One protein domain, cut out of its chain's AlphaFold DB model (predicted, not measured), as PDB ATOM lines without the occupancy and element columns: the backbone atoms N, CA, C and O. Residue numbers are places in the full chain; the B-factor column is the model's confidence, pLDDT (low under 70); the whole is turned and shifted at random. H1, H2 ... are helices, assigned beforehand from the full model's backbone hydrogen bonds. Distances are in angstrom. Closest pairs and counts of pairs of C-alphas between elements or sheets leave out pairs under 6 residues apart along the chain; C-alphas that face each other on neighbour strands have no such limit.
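This is residues 364 to 434 of the 537 residues of an uncharacterized protein of Armillaria solidipes (UniProt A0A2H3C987). One long helix, H1, sends out residues 364 to 384 as a free arm; after residue 398, where H1 stops, the backbone folds back through the tiny H2, then turns again into the shorter helix H3, loosely set off from H1. The printed part has 71 residues with three named helices, H1, H2 and H3 in that order, and no named strand: all helix. It is only just extended, close to loose, with a radius of gyration of the C-alphas of 16.9 A; the arm makes the length of its 57 by 26 by 15 A spans.

H1, residues 364 to 398, is apart from H2, residues 407 to 410, and from H3, residues 420 to 431. H2 and H3 are close but not clearly touching; their closest C-alphas, of Ala 408 and Leu 430, are 7.1 A apart. In H1 and H3 every O i to N i+4 pair is within hydrogen-bond range; H2 is too short for such a pair.

H1 begins at C-alpha 364 (-30.969, -4.802, 52.125) and measures 50.2 A. H3, 16.0 A, ends at C-alpha 431 (-37.316, -41.166, 16.004).

The C-alphas farthest apart, of Thr 364 and Asp 434, are 56.7 A apart. The printed part has no cut, and both links are short. Residues 400 to 415 and 432 to 434 have pLDDT under 70.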
ATOM      1  N   THR A 364     -31.616  -5.035  53.425       91.19
ATOM      2  CA  THR A 364     -30.969  -4.802  52.125       91.19
ATOM      3  C   THR A 364     -29.698  -5.630  51.979       91.19
ATOM      4  O   THR A 364     -29.515  -6.263  50.949       91.19
ATOM      5  N   ARG A 365     -28.864  -5.743  53.029       91.81
ATOM      6  CA  ARG A 365     -27.685  -6.625  53.005       91.81
ATOM      7  C   ARG A 365     -28.068  -8.086  52.747       91.81
ATOM      8  O   ARG A 365     -27.447  -8.737  51.918       91.81
ATOM      9  N   LYS A 366     -29.098  -8.586  53.435       93.06
ATOM     10  CA  LYS A 366     -29.602  -9.951  53.229       93.06
ATOM     11  C   LYS A 366     -30.183 -10.141  51.826       93.06
ATOM     12  O   LYS A 366     -29.917 -11.156  51.198       93.06
ATOM     13  N   GLU A 367     -30.945  -9.175  51.318       90.94
ATOM     14  CA  GLU A 367     -31.511  -9.214  49.962       90.94
ATOM     15  C   GLU A 367     -30.420  -9.182  48.885       90.94
ATOM     16  O   GLU A 367     -30.496  -9.947  47.930       90.94
ATOM     17  N   GLU A 368     -29.373  -8.375  49.056       93.25
ATOM     18  CA  GLU A 368     -28.211  -8.341  48.162       93.25
ATOM     19  C   GLU A 368     -27.407  -9.647  48.210       93.25
ATOM     20  O   GLU A 368     -26.970 -10.141  47.174       93.25
ATOM     21  N   GLU A 369     -27.209 -10.231  49.397       90.62
ATOM     22  CA  GLU A 369     -26.573 -11.546  49.549       90.62
ATOM     23  C   GLU A 369     -27.406 -12.644  48.865       90.62
ATOM     24  O   GLU A 369     -26.849 -13.477  48.151       90.62
ATOM     25  N   LEU A 370     -28.737 -12.612  48.998       87.56
ATOM     26  CA  LEU A 370     -29.646 -13.528  48.301       87.56
ATOM     27  C   LEU A 370     -29.645 -13.315  46.785       87.56
ATOM     28  O   LEU A 370     -29.634 -14.289  46.040       87.56
ATOM     29  N   GLN A 371     -29.627 -12.071  46.303       90.06
ATOM     30  CA  GLN A 371     -29.537 -11.774  44.872       90.06
ATOM     31  C   GLN A 371     -28.216 -12.274  44.284       90.06
ATOM     32  O   GLN A 371     -28.236 -12.938  43.253       90.06
ATOM     33  N   LYS A 372     -27.090 -12.070  44.980       89.56
ATOM     34  CA  LYS A 372     -25.786 -12.624  44.577       89.56
ATOM     35  C   LYS A 372     -25.814 -14.150  44.527       89.56
ATOM     36  O   LYS A 372     -25.335 -14.726  43.555       89.56
ATOM     37  N   LYS A 373     -26.424 -14.812  45.518       86.31
ATOM     38  CA  LYS A 373     -26.620 -16.272  45.495       86.31
ATOM     39  C   LYS A 373     -27.475 -16.712  44.301       86.31
ATOM     40  O   LYS A 373     -27.087 -17.622  43.578       86.31
ATOM     41  N   LYS A 374     -28.593 -16.029  44.030       85.12
ATOM     42  CA  LYS A 374     -29.461 -16.310  42.871       85.12
ATOM     43  C   LYS A 374     -28.739 -16.102  41.539       85.12
ATOM     44  O   LYS A 374     -28.913 -16.897  40.624       85.12
ATOM     45  N   GLU A 375     -27.915 -15.065  41.417       89.31
ATOM     46  CA  GLU A 375     -27.089 -14.824  40.230       89.31
ATOM     47  C   GLU A 375     -26.013 -15.901  40.047       89.31
ATOM     48  O   GLU A 375     -25.771 -16.336  38.922       89.31
ATOM     49  N   GLU A 376     -25.399 -16.369  41.133       86.62
ATOM     50  CA  GLU A 376     -24.429 -17.468  41.115       86.62
ATOM     51  C   GLU A 376     -25.075 -18.803  40.717       86.62
ATOM     52  O   GLU A 376     -24.531 -19.503  39.863       86.62
ATOM     53  N   VAL A 377     -26.262 -19.116  41.247       84.50
ATOM     54  CA  VAL A 377     -27.056 -20.285  40.828       84.50
ATOM     55  C   VAL A 377     -27.489 -20.143  39.369       84.50
ATOM     56  O   VAL A 377     -27.332 -21.071  38.584       84.50
ATOM     57  N   ARG A 378     -27.946 -18.962  38.935       88.06
ATOM     58  CA  ARG A 378     -28.282 -18.711  37.523       88.06
ATOM     59  C   ARG A 378     -27.063 -18.878  36.613       88.06
ATOM     60  O   ARG A 378     -27.193 -19.387  35.501       88.06
ATOM     61  N   ARG A 379     -25.873 -18.480  37.076       85.38
ATOM     62  CA  ARG A 379     -24.610 -18.699  36.364       85.38
ATOM     63  C   ARG A 379     -24.287 -20.189  36.276       85.38
ATOM     64  O   ARG A 379     -23.974 -20.636  35.174       85.38
ATOM     65  N   LEU A 380     -24.420 -20.942  37.371       83.31
ATOM     66  CA  LEU A 380     -24.293 -22.404  37.390       83.31
ATOM     67  C   LEU A 380     -25.237 -23.066  36.387       83.31
ATOM     68  O   LEU A 380     -24.760 -23.769  35.496       83.31
ATOM     69  N   LYS A 381     -26.538 -22.758  36.467       85.00
ATOM     70  CA  LYS A 381     -27.564 -23.259  35.544       85.00
ATOM     71  C   LYS A 381     -27.192 -22.923  34.095       85.00
ATOM     72  O   LYS A 381     -27.162 -23.806  33.250       85.00
ATOM     73  N   SER A 382     -26.760 -21.692  33.799       88.44
ATOM     74  CA  SER A 382     -26.341 -21.315  32.436       88.44
ATOM     75  C   SER A 382     -25.092 -22.055  31.928       88.44
ATOM     76  O   SER A 382     -25.027 -22.399  30.747       88.44
ATOM     77  N   LEU A 383     -24.097 -22.304  32.790       85.94
ATOM     78  CA  LEU A 383     -22.888 -23.050  32.431       85.94
ATOM     79  C   LEU A 383     -23.218 -24.527  32.201       85.94
ATOM     80  O   LEU A 383     -22.779 -25.096  31.204       85.94
ATOM     81  N   LYS A 384     -24.061 -25.122  33.048       84.19
ATOM     82  CA  LYS A 384     -24.543 -26.495  32.868       84.19
ATOM     83  C   LYS A 384     -25.426 -26.650  31.637       84.19
ATOM     84  O   LYS A 384     -25.211 -27.584  30.876       84.19
ATOM     85  N   MET A 385     -26.313 -25.699  31.352       83.69
ATOM     86  CA  MET A 385     -27.091 -25.697  30.109       83.69
ATOM     87  C   MET A 385     -26.190 -25.674  28.871       83.69
ATOM     88  O   MET A 385     -26.457 -26.374  27.897       83.69
ATOM     89  N   LYS A 386     -25.079 -24.926  28.897       85.75
ATOM     90  CA  LYS A 386     -24.079 -24.978  27.817       85.75
ATOM     91  C   LYS A 386     -23.387 -26.341  27.731       85.75
ATOM     92  O   LYS A 386     -23.165 -26.820  26.623       85.75
ATOM     93  N   GLU A 387     -23.050 -26.972  28.859       86.56
ATOM     94  CA  GLU A 387     -22.473 -28.323  28.866       86.56
ATOM     95  C   GLU A 387     -23.452 -29.371  28.328       86.56
ATOM     96  O   GLU A 387     -23.045 -30.235  27.551       86.56
ATOM     97  N   ILE A 388     -24.730 -29.287  28.703       86.06
ATOM     98  CA  ILE A 388     -25.799 -30.161  28.211       86.06
ATOM     99  C   ILE A 388     -25.983 -29.957  26.709       86.06
ATOM    100  O   ILE A 388     -25.941 -30.933  25.968       86.06
ATOM    101  N   ARG A 389     -26.062 -28.710  26.228       82.06
ATOM    102  CA  ARG A 389     -26.116 -28.402  24.787       82.06
ATOM    103  C   ARG A 389     -24.898 -28.942  24.038       82.06
ATOM    104  O   ARG A 389     -25.057 -29.567  23.002       82.06
ATOM    105  N   ALA A 390     -23.692 -28.803  24.587       85.81
ATOM    106  CA  ALA A 390     -22.481 -29.346  23.967       85.81
ATOM    107  C   ALA A 390     -22.441 -30.887  23.961       85.81
ATOM    108  O   ALA A 390     -21.890 -31.489  23.035       85.81
ATOM    109  N   LYS A 391     -23.001 -31.539  24.990       85.75
ATOM    110  CA  LYS A 391     -23.189 -32.998  25.028       85.75
ATOM    111  C   LYS A 391     -24.241 -33.435  24.008       85.75
ATOM    112  O   LYS A 391     -23.969 -34.375  23.269       85.75
ATOM    113  N   LEU A 392     -25.367 -32.729  23.908       80.44
ATOM    114  CA  LEU A 392     -26.402 -32.955  22.896       80.44
ATOM    115  C   LEU A 392     -25.858 -32.758  21.479       80.44
ATOM    116  O   LEU A 392     -26.071 -33.618  20.642       80.44
ATOM    117  N   ASP A 393     -25.065 -31.718  21.219       82.75
ATOM    118  CA  ASP A 393     -24.398 -31.512  19.926       82.75
ATOM    119  C   ASP A 393     -23.414 -32.644  19.593       82.75
ATOM    120  O   ASP A 393     -23.234 -33.008  18.429       82.75
ATOM    121  N   ARG A 394     -22.735 -33.207  20.603       83.62
ATOM    122  CA  ARG A 394     -21.843 -34.361  20.417       83.62
ATOM    123  C   ARG A 394     -22.641 -35.625  20.094       83.62
ATOM    124  O   ARG A 394     -22.285 -36.319  19.148       83.62
ATOM    125  N   ILE A 395     -23.727 -35.870  20.824       84.00
ATOM    126  CA  ILE A 395     -24.641 -36.993  20.586       84.00
ATOM    127  C   ILE A 395     -25.317 -36.849  19.221       84.00
ATOM    128  O   ILE A 395     -25.372 -37.818  18.482       84.00
ATOM    129  N   GLY A 396     -25.767 -35.654  18.838       78.19
ATOM    130  CA  GLY A 396     -26.361 -35.382  17.530       78.19
ATOM    131  C   GLY A 396     -25.385 -35.660  16.388       78.19
ATOM    132  O   GLY A 396     -25.719 -36.369  15.439       78.19
ATOM    133  N   ARG A 397     -24.128 -35.214  16.520       79.62
ATOM    134  CA  ARG A 397     -23.056 -35.532  15.559       79.62
ATOM    135  C   ARG A 397     -22.808 -37.033  15.406       79.62
ATOM    136  O   ARG A 397     -22.563 -37.487  14.293       79.62
ATOM    137  N   GLU A 398     -22.832 -37.785  16.503       81.12
ATOM    138  CA  GLU A 398     -22.635 -39.242  16.501       81.12
ATOM    139  C   GLU A 398     -23.894 -39.997  16.039       81.12
ATOM    140  O   GLU A 398     -23.789 -41.026  15.376       81.12
ATOM    141  N   GLY A 399     -25.078 -39.452  16.324       74.44
ATOM    142  CA  GLY A 399     -26.394 -39.969  15.954       74.44
ATOM    143  C   GLY A 399     -26.899 -39.516  14.582       74.44
ATOM    144  O   GLY A 399     -28.047 -39.780  14.248       74.44
ATOM    145  N   GLY A 400     -26.074 -38.821  13.790       65.50
ATOM    146  CA  GLY A 400     -26.400 -38.404  12.421       65.50
ATOM    147  C   GLY A 400     -27.385 -37.232  12.289       65.50
ATOM    148  O   GLY A 400     -27.690 -36.843  11.164       65.50
ATOM    149  N   LYS A 401     -27.836 -36.641  13.400       63.12
ATOM    150  CA  LYS A 401     -28.747 -35.487  13.451       63.12
ATOM    151  C   LYS A 401     -27.955 -34.234  13.822       63.12
ATOM    152  O   LYS A 401     -27.493 -34.083  14.952       63.12
ATOM    153  N   ASN A 402     -27.737 -33.339  12.862       61.09
ATOM    154  CA  ASN A 402     -27.021 -32.088  13.123       61.09
ATOM    155  C   ASN A 402     -27.993 -31.043  13.684       61.09
ATOM    156  O   ASN A 402     -29.061 -30.839  13.114       61.09
ATOM    157  N   SER A 403     -27.582 -30.311  14.722       58.66
ATOM    158  CA  SER A 403     -28.368 -29.226  15.331       58.66
ATOM    159  C   SER A 403     -28.755 -28.098  14.362       58.66
ATOM    160  O   SER A 403     -29.698 -27.365  14.627       58.66
ATOM    161  N   GLU A 404     -28.075 -27.982  13.218       55.00
ATOM    162  CA  GLU A 404     -28.382 -27.007  12.160       55.00
ATOM    163  C   GLU A 404     -29.304 -27.549  11.048       55.00
ATOM    164  O   GLU A 404     -29.764 -26.772  10.211       55.00
ATOM    165  N   ALA A 405     -29.546 -28.864  10.983       55.47
ATOM    166  CA  ALA A 405     -30.267 -29.499   9.874       55.47
ATOM    167  C   ALA A 405     -31.704 -29.908  10.228       55.47
ATOM    168  O   ALA A 405     -32.555 -29.914   9.338       55.47
ATOM    169  N   ASP A 406     -31.982 -30.194  11.503       58.06
ATOM    170  CA  ASP A 406     -33.287 -30.687  11.939       58.06
ATOM    171  C   ASP A 406     -34.034 -29.622  12.767       58.06
ATOM    172  O   ASP A 406     -33.654 -29.350  13.910       58.06
ATOM    173  N   PRO A 407     -35.133 -29.032  12.248       59.78
ATOM    174  CA  PRO A 407     -35.917 -27.999  12.943       59.78
ATOM    175  C   PRO A 407     -36.587 -28.500  14.233       59.78
ATOM    176  O   PRO A 407     -37.149 -27.714  14.988       59.78
ATOM    177  N   ALA A 408     -36.534 -29.805  14.488       56.16
ATOM    178  CA  ALA A 408     -37.131 -30.454  15.644       56.16
ATOM    179  C   ALA A 408     -36.216 -30.476  16.890       56.16
ATOM    180  O   ALA A 408     -36.677 -30.804  17.977       56.16
ATOM    181  N   LEU A 409     -34.936 -30.088  16.768       57.59
ATOM    182  CA  LEU A 409     -34.078 -29.810  17.932       57.59
ATOM    183  C   LEU A 409     -34.216 -28.361  18.431       57.59
ATOM    184  O   LEU A 409     -33.963 -28.093  19.601       57.59
ATOM    185  N   GLU A 410     -34.649 -27.433  17.573       60.22
ATOM    186  CA  GLU A 410     -34.930 -26.035  17.941       60.22
ATOM    187  C   GLU A 410     -36.261 -25.895  18.707       60.22
ATOM    188  O   GLU A 410     -36.447 -24.948  19.467       60.22
ATOM    189  N   THR A 411     -37.173 -26.864  18.560       61.94
ATOM    190  CA  THR A 411     -38.453 -26.935  19.291       61.94
ATOM    191  C   THR A 411     -38.349 -27.608  20.664       61.94
ATOM    192  O   THR A 411     -39.337 -27.647  21.407       61.94
ATOM    193  N   LEU A 412     -37.174 -28.131  21.029       64.19
ATOM    194  CA  LEU A 412     -36.903 -28.621  22.378       64.19
ATOM    195  C   LEU A 412     -36.591 -27.428  23.284       64.19
ATOM    196  O   LEU A 412     -35.448 -26.988  23.413       64.19
ATOM    197  N   ASP A 413     -37.646 -26.897  23.897       65.56
ATOM    198  CA  ASP A 413     -37.550 -25.905  24.961       65.56
ATOM    199  C   ASP A 413     -36.950 -26.554  26.218       65.56
ATOM    200  O   ASP A 413     -37.652 -27.163  27.017       65.56
ATOM    201  N   LEU A 414     -35.623 -26.487  26.338       68.56
ATOM    202  CA  LEU A 414     -34.861 -27.012  27.477       68.56
ATOM    203  C   LEU A 414     -35.071 -26.195  28.762       68.56
ATOM    204  O   LEU A 414     -34.584 -26.605  29.811       68.56
ATOM    205  N   ASP A 415     -35.723 -25.032  28.667       65.50
ATOM    206  CA  ASP A 415     -36.027 -24.166  29.807       65.50
ATOM    207  C   ASP A 415     -37.483 -24.350  30.299       65.50
ATOM    208  O   ASP A 415     -37.876 -23.697  31.265       65.50
ATOM    209  N   ALA A 416     -38.281 -25.211  29.649       76.06
ATOM    210  CA  ALA A 416     -39.619 -25.593  30.100       76.06
ATOM    211  C   ALA A 416     -39.561 -26.769  31.089       76.06
ATOM    212  O   ALA A 416     -38.676 -27.620  30.989       76.06
ATOM    213  N   ASP A 417     -40.528 -26.826  32.007       70.62
ATOM    214  CA  ASP A 417     -40.682 -27.930  32.959       70.62
ATOM    215  C   ASP A 417     -40.795 -29.268  32.198       70.62
ATOM    216  O   ASP A 417     -41.467 -29.369  31.164       70.62
ATOM    217  N   TRP A 418     -40.067 -30.287  32.658       82.12
ATOM    218  CA  TRP A 418     -39.978 -31.575  31.975       82.12
ATOM    219  C   TRP A 418     -41.295 -32.354  32.089       82.12
ATOM    220  O   TRP A 418     -41.560 -33.034  33.076       82.12
ATOM    221  N   ASP A 419     -42.111 -32.287  31.036       82.81
ATOM    222  CA  ASP A 419     -43.340 -33.071  30.921       82.81
ATOM    223  C   ASP A 419     -43.071 -34.420  30.221       82.81
ATOM    224  O   ASP A 419     -42.766 -34.427  29.020       82.81
ATOM    225  N   PRO A 420     -43.247 -35.575  30.898       87.19
ATOM    226  CA  PRO A 420     -42.942 -36.890  30.331       87.19
ATOM    227  C   PRO A 420     -43.788 -37.208  29.090       87.19
ATOM    228  O   PRO A 420     -43.255 -37.647  28.077       87.19
ATOM    229  N   ASP A 421     -45.086 -36.897  29.114       85.69
ATOM    230  CA  ASP A 421     -45.993 -37.166  27.990       85.69
ATOM    231  C   ASP A 421     -45.665 -36.305  26.754       85.69
ATOM    232  O   ASP A 421     -45.747 -36.764  25.612       85.69
ATOM    233  N   ALA A 422     -45.285 -35.039  26.964       83.31
ATOM    234  CA  ALA A 422     -44.905 -34.134  25.881       83.31
ATOM    235  C   ALA A 422     -43.515 -34.474  25.328       83.31
ATOM    236  O   ALA A 422     -43.268 -34.296  24.133       83.31
ATOM    237  N   HIS A 423     -42.611 -34.952  26.184       82.62
ATOM    238  CA  HIS A 423     -41.305 -35.450  25.786       82.62
ATOM    239  C   HIS A 423     -41.424 -36.733  24.954       82.62
ATOM    240  O   HIS A 423     -40.855 -36.801  23.866       82.62
ATOM    241  N   ASP A 424     -42.216 -37.706  25.401       83.88
ATOM    242  CA  ASP A 424     -42.427 -38.966  24.686       83.88
ATOM    243  C   ASP A 424     -43.064 -38.734  23.311       83.88
ATOM    244  O   ASP A 424     -42.586 -39.280  22.316       83.88
ATOM    245  N   ALA A 425     -44.051 -37.835  23.211       84.62
ATOM    246  CA  ALA A 425     -44.637 -37.436  21.930       84.62
ATOM    247  C   ALA A 425     -43.607 -36.801  20.972       84.62
ATOM    248  O   ALA A 425     -43.609 -37.083  19.772       84.62
ATOM    249  N   LYS A 426     -42.694 -35.965  21.492       78.69
ATOM    250  CA  LYS A 426     -41.605 -35.359  20.701       78.69
ATOM    251  C   LYS A 426     -40.564 -36.398  20.270       78.69
ATOM    252  O   LYS A 426     -40.051 -36.318  19.155       78.69
ATOM    253  N   MET A 427     -40.252 -37.378  21.119       79.00
ATOM    254  CA  MET A 427     -39.319 -38.463  20.792       79.00
ATOM    255  C   MET A 427     -39.904 -39.433  19.763       79.00
ATOM    256  O   MET A 427     -39.184 -39.863  18.859       79.00
ATOM    257  N   GLU A 428     -41.202 -39.724  19.850       79.62
ATOM    258  CA  GLU A 428     -41.939 -40.499  18.850       79.62
ATOM    259  C   GLU A 428     -41.954 -39.780  17.490       79.62
ATOM    260  O   GLU A 428     -41.709 -40.405  16.463       79.62
ATOM    261  N   GLU A 429     -42.133 -38.457  17.457       77.75
ATOM    262  CA  GLU A 429     -42.049 -37.674  16.216       77.75
ATOM    263  C   GLU A 429     -40.625 -37.654  15.626       77.75
ATOM    264  O   GLU A 429     -40.442 -37.804  14.416       77.75
ATOM    265  N   LEU A 430     -39.601 -37.514  16.476       72.38
ATOM    266  CA  LEU A 430     -38.194 -37.418  16.070       72.38
ATOM    267  C   LEU A 430     -37.587 -38.745  15.603       72.38
ATOM    268  O   LEU A 430     -36.721 -38.740  14.723       72.38
ATOM    269  N   TYR A 431     -37.940 -39.858  16.239       72.12
ATOM    270  CA  TYR A 431     -37.316 -41.166  16.004       72.12
ATOM    271  C   TYR A 431     -38.289 -42.217  15.461       72.12
ATOM    272  O   TYR A 431     -37.837 -43.155  14.814       72.12
ATOM    273  N   GLY A 432     -39.601 -42.050  15.641       67.56
ATOM    274  CA  GLY A 432     -40.611 -42.970  15.106       67.56
ATOM    275  C   GLY A 432     -40.844 -42.825  13.599       67.56
ATOM    276  O   GLY A 432     -41.290 -43.770  12.956       67.56
ATOM    277  N   ALA A 433     -40.501 -41.677  13.001       58.75
ATOM    278  CA  ALA A 433     -40.628 -41.468  11.555       58.75
ATOM    279  C   ALA A 433     -39.489 -42.099  10.725       58.75
ATOM    280  O   ALA A 433     -39.680 -42.338   9.535       58.75
ATOM    281  N   ASP A 434     -38.331 -42.377  11.335       51.38
ATOM    282  CA  ASP A 434     -37.175 -43.029  10.683       51.38
ATOM    283  C   ASP A 434     -37.154 -44.553  10.934       51.38
ATOM    284  O   ASP A 434     -36.290 -45.275  10.444       51.38
TER     285      ASP A 434